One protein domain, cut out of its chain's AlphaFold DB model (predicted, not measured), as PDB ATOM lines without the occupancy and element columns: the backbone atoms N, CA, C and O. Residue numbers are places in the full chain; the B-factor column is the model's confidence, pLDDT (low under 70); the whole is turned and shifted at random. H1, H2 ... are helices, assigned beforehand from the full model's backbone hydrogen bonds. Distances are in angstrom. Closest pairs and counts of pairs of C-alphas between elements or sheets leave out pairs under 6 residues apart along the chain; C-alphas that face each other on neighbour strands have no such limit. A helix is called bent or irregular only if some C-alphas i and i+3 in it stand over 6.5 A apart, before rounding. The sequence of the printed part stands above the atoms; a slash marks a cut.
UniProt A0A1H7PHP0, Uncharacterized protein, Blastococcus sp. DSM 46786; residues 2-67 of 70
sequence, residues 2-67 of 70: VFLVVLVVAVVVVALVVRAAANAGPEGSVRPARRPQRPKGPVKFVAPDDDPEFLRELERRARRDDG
ATOM      1  N   VAL A   2     180.184 190.887 173.861       88.88
ATOM      2  CA  VAL A   2     180.716 190.225 175.078       88.88
ATOM      3  C   VAL A   2     180.523 188.702 175.076       88.88
ATOM      4  O   VAL A   2     181.466 187.968 175.334       88.88
ATOM      5  N   PHE A   3     179.342 188.212 174.684       89.69
ATOM      6  CA  PHE A   3     179.073 186.771 174.579       89.69
ATOM      7  C   PHE A   3     180.021 186.021 173.629       89.69
ATOM      8  O   PHE A   3     180.430 184.907 173.938       89.69
ATOM      9  N   LEU A   4     180.412 186.632 172.504       93.94
ATOM     10  CA  LEU A   4     181.362 186.020 171.569       93.94
ATOM     11  C   LEU A   4     182.770 185.969 172.167       93.94
ATOM     12  O   LEU A   4     183.460 184.969 172.013       93.94
ATOM     13  N   VAL A   5     183.171 187.013 172.896       95.88
ATOM     14  CA  VAL A   5     184.461 187.044 173.599       95.88
ATOM     15  C   VAL A   5     184.514 185.952 174.667       95.88
ATOM     16  O   VAL A   5     185.479 185.194 174.711       95.88
ATOM     17  N   VAL A   6     183.459 185.809 175.474       96.44
ATOM     18  CA  VAL A   6     183.373 184.754 176.497       96.44
ATOM     19  C   VAL A   6     183.414 183.365 175.860       96.44
ATOM     20  O   VAL A   6     184.132 182.496 176.349       96.44
ATOM     21  N   LEU A   7     182.703 183.162 174.745       95.81
ATOM     22  CA  LEU A   7     182.716 181.894 174.017       95.81
ATOM     23  C   LEU A   7     184.126 181.540 173.521       95.81
ATOM     24  O   LEU A   7     184.588 180.423 173.737       95.81
ATOM     25  N   VAL A   8     184.830 182.489 172.897       97.00
ATOM     26  CA  VAL A   8     186.201 182.272 172.409       97.00
ATOM     27  C   VAL A   8     187.149 181.956 173.564       97.00
ATOM     28  O   VAL A   8     187.925 181.007 173.472       97.00
ATOM     29  N   VAL A   9     187.057 182.692 174.674       97.56
ATOM     30  CA  VAL A   9     187.870 182.430 175.870       97.56
ATOM     31  C   VAL A   9     187.597 181.027 176.418       97.56
ATOM     32  O   VAL A   9     188.545 180.294 176.691       97.56
ATOM     33  N   ALA A  10     186.332 180.613 176.513       96.19
ATOM     34  CA  ALA A  10     185.971 179.273 176.972       96.19
ATOM     35  C   ALA A  10     186.569 178.178 176.073       96.19
ATOM     36  O   ALA A  10     187.168 177.229 176.579       96.19
ATOM     37  N   VAL A  11     186.485 178.335 174.746       96.75
ATOM     38  CA  VAL A  11     187.077 177.390 173.782       96.75
ATOM     39  C   VAL A  11     188.595 177.304 173.945       96.75
ATOM     40  O   VAL A  11     189.143 176.202 173.976       96.75
ATOM     41  N   VAL A  12     189.281 178.442 174.092       97.31
ATOM     42  CA  VAL A  12     190.738 178.479 174.297       97.31
ATOM     43  C   VAL A  12     191.125 177.763 175.589       97.31
ATOM     44  O   VAL A  12     192.032 176.935 175.575       97.31
ATOM     45  N   VAL A  13     190.419 178.028 176.691       97.19
ATOM     46  CA  VAL A  13     190.680 177.372 177.980       97.19
ATOM     47  C   VAL A  13     190.500 175.859 177.863       97.19
ATOM     48  O   VAL A  13     191.396 175.113 178.251       97.19
ATOM     49  N   VAL A  14     189.398 175.393 177.266       94.88
ATOM     50  CA  VAL A  14     189.149 173.956 177.060       94.88
ATOM     51  C   VAL A  14     190.245 173.326 176.198       94.88
ATOM     52  O   VAL A  14     190.773 172.273 176.554       94.88
ATOM     53  N   ALA A  15     190.648 173.977 175.106       91.69
ATOM     54  CA  ALA A  15     191.720 173.484 174.242       91.69
ATOM     55  C   ALA A  15     193.066 173.381 174.980       91.69
ATOM     56  O   ALA A  15     193.797 172.405 174.798       91.69
ATOM     57  N   LEU A  16     193.386 174.354 175.840       93.94
ATOM     58  CA  LEU A  16     194.590 174.323 176.669       93.94
ATOM     59  C   LEU A  16     194.543 173.195 177.703       93.94
ATOM     60  O   LEU A  16     195.541 172.498 177.865       93.94
ATOM     61  N   VAL A  17     193.395 172.968 178.346       91.25
ATOM     62  CA  VAL A  17     193.207 171.868 179.305       91.25
ATOM     63  C   VAL A  17     193.371 170.515 178.619       91.25
ATOM     64  O   VAL A  17     194.130 169.680 179.102       91.25
ATOM     65  N   VAL A  18     192.729 170.304 177.466       88.69
ATOM     66  CA  VAL A  18     192.856 169.056 176.694       88.69
ATOM     67  C   VAL A  18     194.304 168.831 176.256       88.69
ATOM     68  O   VAL A  18     194.819 167.719 176.363       88.69
ATOM     69  N   ARG A  19     194.997 169.884 175.808       81.88
ATOM     70  CA  ARG A  19     196.409 169.805 175.411       81.88
ATOM     71  C   ARG A  19     197.332 169.520 176.594       81.88
ATOM     72  O   ARG A  19     198.268 168.739 176.452       81.88
ATOM     73  N   ALA A  20     197.071 170.122 177.751       81.06
ATOM     74  CA  ALA A  20     197.811 169.853 178.976       81.06
ATOM     75  C   ALA A  20     197.581 168.413 179.454       81.06
ATOM     76  O   ALA A  20     198.545 167.721 179.757       81.06
ATOM     77  N   ALA A  21     196.337 167.930 179.431       81.62
ATOM     78  CA  ALA A  21     195.990 166.560 179.797       81.62
ATOM     79  C   ALA A  21     196.614 165.521 178.848       81.62
ATOM     80  O   ALA A  21     197.121 164.501 179.305       81.62
ATOM     81  N   ALA A  22     196.647 165.794 177.539       75.81
ATOM     82  CA  ALA A  22     197.317 164.935 176.559       75.81
ATOM     83  C   ALA A  22     198.840 164.862 176.780       75.81
ATOM     84  O   ALA A  22     199.446 163.813 176.571       75.81
ATOM     85  N   ASN A  23     199.451 165.964 177.224       72.06
ATOM     86  CA  ASN A  23     200.875 166.025 177.550       72.06
ATOM     87  C   ASN A  23     201.200 165.464 178.945       72.06
ATOM     88  O   ASN A  23     202.351 165.126 179.202       72.06
ATOM     89  N   ALA A  24     200.208 165.369 179.833       68.94
ATOM     90  CA  ALA A  24     200.330 164.834 181.190       68.94
ATOM     91  C   ALA A  24     200.070 163.316 181.273       68.94
ATOM     92  O   ALA A  24     199.905 162.779 182.368       68.94
ATOM     93  N   GLY A  25     200.021 162.616 180.130       57.75
ATOM     94  CA  GLY A  25     199.990 161.153 180.093       57.75
ATOM     95  C   GLY A  25     201.176 160.539 180.861       57.75
ATOM     96  O   GLY A  25     202.237 161.160 180.937       57.75
ATOM     97  N   PRO A  26     201.008 159.341 181.450       50.25
ATOM     98  CA  PRO A  26     201.953 158.778 182.412       50.25
ATOM     99  C   PRO A  26     203.358 158.641 181.815       50.25
ATOM    100  O   PRO A  26     203.506 158.204 180.670       50.25
ATOM    101  N   GLU A  27     204.381 159.003 182.598       55.81
ATOM    102  CA  GLU A  27     205.790 158.713 182.315       55.81
ATOM    103  C   GLU A  27     205.941 157.246 181.885       55.81
ATOM    104  O   GLU A  27     205.866 156.325 182.694       55.81
ATOM    105  N   GLY A  28     206.089 157.019 180.580       50.94
ATOM    106  CA  GLY A  28     206.094 155.658 180.045       50.94
ATOM    107  C   GLY A  28     206.419 155.517 178.565       50.94
ATOM    108  O   GLY A  28     206.426 154.404 178.051       50.94
ATOM    109  N   SER A  29     206.736 156.596 177.849       45.88
ATOM    110  CA  SER A  29     207.437 156.454 176.570       45.88
ATOM    111  C   SER A  29     208.371 157.630 176.335       45.88
ATOM    112  O   SER A  29     208.084 158.585 175.616       45.88
ATOM    113  N   VAL A  30     209.549 157.535 176.954       51.50
ATOM    114  CA  VAL A  30     210.735 158.240 176.472       51.50
ATOM    115  C   VAL A  30     210.886 157.898 174.992       51.50
ATOM    116  O   VAL A  30     211.113 156.750 174.613       51.50
ATOM    117  N   ARG A  31     210.712 158.907 174.146       56.81
ATOM    118  CA  ARG A  31     210.978 158.861 172.710       56.81
ATOM    119  C   ARG A  31     212.403 158.348 172.459       56.81
ATOM    120  O   ARG A  31     213.342 159.004 172.903       56.81
ATOM    121  N   PRO A  32     212.619 157.323 171.618       45.34
ATOM    122  CA  PRO A  32     213.799 157.282 170.782       45.34
ATOM    123  C   PRO A  32     213.446 157.890 169.421       45.34
ATOM    124  O   PRO A  32     212.438 157.557 168.796       45.34
ATOM    125  N   ALA A  33     214.293 158.788 168.925       57.34
ATOM    126  CA  ALA A  33     214.328 159.103 167.507       57.34
ATOM    127  C   ALA A  33     214.679 157.816 166.733       57.34
ATOM    128  O   ALA A  33     215.839 157.412 166.691       57.34
ATOM    129  N   ARG A  34     213.681 157.112 166.176       47.91
ATOM    130  CA  ARG A  34     213.903 155.895 165.374       47.91
ATOM    131  C   ARG A  34     212.705 155.594 164.464       47.91
ATOM    132  O   ARG A  34     211.797 154.898 164.882       47.91
ATOM    133  N   ARG A  35     212.759 156.097 163.216       51.78
ATOM    134  CA  ARG A  35     211.797 155.904 162.095       51.78
ATOM    135  C   ARG A  35     210.338 156.309 162.415       51.78
ATOM    136  O   ARG A  35     209.883 156.140 163.538       51.78
ATOM    137  N   PRO A  36     209.546 156.839 161.463       50.00
ATOM    138  CA  PRO A  36     208.121 157.044 161.705       50.00
ATOM    139  C   PRO A  36     207.417 155.678 161.715       50.00
ATOM    140  O   PRO A  36     206.825 155.249 160.728       50.00
ATOM    141  N   GLN A  37     207.520 154.950 162.827       52.09
ATOM    142  CA  GLN A  37     206.687 153.790 163.082       52.09
ATOM    143  C   GLN A  37     205.310 154.322 163.462       52.09
ATOM    144  O   GLN A  37     205.102 154.874 164.541       52.09
ATOM    145  N   ARG A  38     204.405 154.239 162.486       58.03
ATOM    146  CA  ARG A  38     203.004 154.657 162.555       58.03
ATOM    147  C   ARG A  38     202.407 154.210 163.901       58.03
ATOM    148  O   ARG A  38     202.469 153.012 164.190       58.03
ATOM    149  N   PRO A  39     201.849 155.114 164.727       54.19
ATOM    150  CA  PRO A  39     201.171 154.697 165.944       54.19
ATOM    151  C   PRO A  39     200.033 153.759 165.539       54.19
ATOM    152  O   PRO A  39     199.185 154.129 164.722       54.19
ATOM    153  N   LYS A  40     200.030 152.525 166.061       60.62
ATOM    154  CA  LYS A  40     198.819 151.703 166.046       60.62
ATOM    155  C   LYS A  40     197.838 152.447 166.941       60.62
ATOM    156  O   LYS A  40     197.977 152.425 168.160       60.62
ATOM    157  N   GLY A  41     196.965 153.223 166.304       58.44
ATOM    158  CA  GLY A  41     195.923 153.979 166.977       58.44
ATOM    159  C   GLY A  41     195.024 153.057 167.804       58.44
ATOM    160  O   GLY A  41     195.161 151.833 167.714       58.44
ATOM    161  N   PRO A  42     194.094 153.627 168.593       59.56
ATOM    162  CA  PRO A  42     193.045 152.836 169.233       59.56
ATOM    163  C   PRO A  42     192.459 151.867 168.204       59.56
ATOM    164  O   PRO A  42     192.382 152.236 167.027       59.56
ATOM    165  N   VAL A  43     192.106 150.642 168.616       60.09
ATOM    166  CA  VAL A  43     191.378 149.695 167.759       60.09
ATOM    167  C   VAL A  43     190.061 150.379 167.420       60.09
ATOM    168  O   VAL A  43     189.090 150.314 168.166       60.09
ATOM    169  N   LYS A  44     190.084 151.175 166.354       59.25
ATOM    170  CA  LYS A  44     188.909 151.821 165.819       59.25
ATOM    171  C   LYS A  44     188.070 150.639 165.366       59.25
ATOM    172  O   LYS A  44     188.540 149.820 164.580       59.25
ATOM    173  N   PHE A  45     186.881 150.498 165.936       56.47
ATOM    174  CA  PHE A  45     185.839 149.727 165.283       56.47
ATOM    175  C   PHE A  45     185.527 150.510 164.017       56.47
ATOM    176  O   PHE A  45     184.801 151.500 164.037       56.47
ATOM    177  N   VAL A  46     186.260 150.165 162.970       62.75
ATOM    178  CA  VAL A  46     186.121 150.731 161.646       62.75
ATOM    179  C   VAL A  46     184.959 149.968 161.030       62.75
ATOM    180  O   VAL A  46     184.965 148.736 161.022       62.75
ATOM    181  N   ALA A  47     183.903 150.680 160.636       69.25
ATOM    182  CA  ALA A  47     182.870 150.059 159.820       69.25
ATOM    183  C   ALA A  47     183.548 149.513 158.549       69.25
ATOM    184  O   ALA A  47     184.505 150.139 158.103       69.25
ATOM    185  N   PRO A  48     183.096 148.398 157.947       61.09
ATOM    186  CA  PRO A  48     183.731 147.838 156.746       61.09
ATOM    187  C   PRO A  48     183.969 148.859 155.612       61.09
ATOM    188  O   PRO A  48     184.875 148.687 154.802       61.09
ATOM    189  N   ASP A  49     183.193 149.947 155.589       62.03
ATOM    190  CA  ASP A  49     183.312 151.055 154.635       62.03
ATOM    191  C   ASP A  49     184.460 152.051 154.939       62.03
ATOM    192  O   ASP A  49     184.921 152.751 154.040       62.03
ATOM    193  N   ASP A  50     184.956 152.114 156.179       64.31
ATOM    194  CA  ASP A  50     185.992 153.055 156.644       64.31
ATOM    195  C   ASP A  50     187.397 152.412 156.717       64.31
ATOM    196  O   ASP A  50     188.345 152.993 157.272       64.31
ATOM    197  N   ASP A  51     187.553 151.191 156.189       77.12
ATOM    198  CA  ASP A  51     188.793 150.424 156.285       77.12
ATOM    199  C   ASP A  51     189.947 151.121 155.548       77.12
ATOM    200  O   ASP A  51     189.893 151.348 154.333       77.12
ATOM    201  N   PRO A  52     191.063 151.423 156.244       76.56
ATOM    202  CA  PRO A  52     192.156 152.190 155.654       76.56
ATOM    203  C   PRO A  52     192.831 151.453 154.492       76.56
ATOM    204  O   PRO A  52     193.477 152.091 153.667       76.56
ATOM    205  N   GLU A  53     192.704 150.127 154.422       78.88
ATOM    206  CA  GLU A  53     193.221 149.317 153.317       78.88
ATOM    207  C   GLU A  53     192.333 149.402 152.063       78.88
ATOM    208  O   GLU A  53     192.863 149.462 150.954       78.88
ATOM    209  N   PHE A  54     191.007 149.506 152.212       78.44
ATOM    210  CA  PHE A  54     190.084 149.673 151.084       78.44
ATOM    211  C   PHE A  54     190.271 151.036 150.409       78.44
ATOM    212  O   PHE A  54     190.417 151.118 149.189       78.44
ATOM    213  N   LEU A  55     190.380 152.101 151.213       82.00
ATOM    214  CA  LEU A  55     190.653 153.453 150.716       82.00
ATOM    215  C   LEU A  55     191.994 153.535 149.970       82.00
ATOM    216  O   LEU A  55     192.091 154.196 148.937       82.00
ATOM    217  N   ARG A  56     193.019 152.817 150.447       82.50
ATOM    218  CA  ARG A  56     194.330 152.724 149.782       82.50
ATOM    219  C   ARG A  56     194.266 152.008 148.441       82.50
ATOM    220  O   ARG A  56     194.953 152.407 147.502       82.50
ATOM    221  N   GLU A  57     193.475 150.945 148.351       83.19
ATOM    222  CA  GLU A  57     193.288 150.216 147.099       83.19
ATOM    223  C   GLU A  57     192.482 151.046 146.086       83.19
ATOM    224  O   GLU A  57     192.836 151.057 144.908       83.19
ATOM    225  N   LEU A  58     191.477 151.814 146.529       81.94
ATOM    226  CA  LEU A  58     190.775 152.786 145.681       81.94
ATOM    227  C   LEU A  58     191.709 153.887 145.170       81.94
ATOM    228  O   LEU A  58     191.742 154.139 143.969       81.94
ATOM    229  N   GLU A  59     192.509 154.500 146.045       82.25
ATOM    230  CA  GLU A  59     193.492 155.521 145.660       82.25
ATOM    231  C   GLU A  59     194.511 154.961 144.654       82.25
ATOM    232  O   GLU A  59     194.867 155.611 143.670       82.25
ATOM    233  N   ARG A  60     194.944 153.711 144.851       83.50
ATOM    234  CA  ARG A  60     195.862 153.018 143.940       83.50
ATOM    235  C   ARG A  60     195.241 152.737 142.571       83.50
ATOM    236  O   ARG A  60     195.973 152.779 141.581       83.50
ATOM    237  N   ARG A  61     193.945 152.424 142.511       79.31
ATOM    238  CA  ARG A  61     193.200 152.223 141.257       79.31
ATOM    239  C   ARG A  61     192.943 153.542 140.545       79.31
ATOM    240  O   ARG A  61     193.337 153.660 139.394       79.31
ATOM    241  N   ALA A  62     192.435 154.549 141.254       83.62
ATOM    242  CA  ALA A  62     192.226 155.892 140.716       83.62
ATOM    243  C   ALA A  62     193.514 156.440 140.083       83.62
ATOM    244  O   ALA A  62     193.536 156.802 138.916       83.62
ATOM    245  N   ARG A  63     194.650 156.329 140.786       78.38
ATOM    246  CA  ARG A  63     195.956 156.775 140.276       78.38
ATOM    247  C   ARG A  63     196.460 156.009 139.045       78.38
ATOM    248  O   ARG A  63     197.380 156.481 138.379       78.38
ATOM    249  N   ARG A  64     195.947 154.805 138.780       75.81
ATOM    250  CA  ARG A  64     196.255 154.029 137.566       75.81
ATOM    251  C   ARG A  64     195.314 154.386 136.422       75.81
ATOM    252  O   ARG A  64     195.785 154.489 135.295       75.81
ATOM    253  N   ASP A  65     194.040 154.604 136.726       70.38
ATOM    254  CA  ASP A  65     193.011 154.943 135.744       70.38
ATOM    255  C   ASP A  65     193.163 156.394 135.244       70.38
ATOM    256  O   ASP A  65     193.031 156.648 134.050       70.38
ATOM    257  N   ASP A  66     193.609 157.320 136.100       63.47
ATOM    258  CA  ASP A  66     193.946 158.711 135.738       63.47
ATOM    259  C   ASP A  66     195.168 158.820 134.794       63.47
ATOM    260  O   ASP A  66     195.485 159.895 134.280       63.47
ATOM    261  N   GLY A  67     195.889 157.712 134.578       59.53
ATOM    262  CA  GLY A  67     197.057 157.613 133.700       59.53
ATOM    263  C   GLY A  67     196.764 157.078 132.296       59.53
ATOM    264  O   GLY A  67     197.707 156.911 131.523       59.53
TER     265      GLY A  67
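Overview. This is residues 2 to 67 of the 70 residues of an uncharacterized protein of Blastococcus sp. DSM 46786 (UniProt A0A1H7PHP0). What shape does one see first? A long helix, H1, and a shorter one, H2, stand apart at the two ends of a long looping strand-free link, residues 24 to 51, with no packed core between them. What is the make-up? The printed part has 66 residues with two named helices, H1 then H2 along the chain, and no named strand; the class is all helix, with 36 residues in the helices. How spread out is it? It is extended, with a radius of gyration of the C-alphas of 20.1 A and spans of 54 by 38 by 26 A.

Along the chain. Where is the longest helix? H1 is residues 2 to 23, 31.6 A from first to last C-alpha, and begins with C-alpha 2 at (180.716, 190.225, 175.078). Where is the other? H2 is residues 52 to 65, 20.1 A long by the same measure, and ends with C-alpha 65 at (193.011, 154.943, 135.744).

Arrangement. Do H1 and H2 meet? They are apart, with no C-alpha of the one within 8 A of the other. Does any stretch fold back on another? Residues 2 to 67 stand free: no C-alpha 8 or more residues away along the chain comes within 10 A. What do the helix backbones show? In H1 and H2 every O i to N i+4 pair is within hydrogen-bond range, and neither helix is bent.

Size, cuts and confidence. How large is it? The C-alphas of Val 2 and Gly 67, the two farthest apart, are 55.2 A apart. Is there a cut or a long link? The printed part has no cut, and the link from H1 to H2, 28 residues, is long. Where is confidence low? The mean pLDDT of the printed part is 73.3; residues 24 to 50 and 66 to 67 are under 70, while H1 has a mean of 91 and H2 of 80.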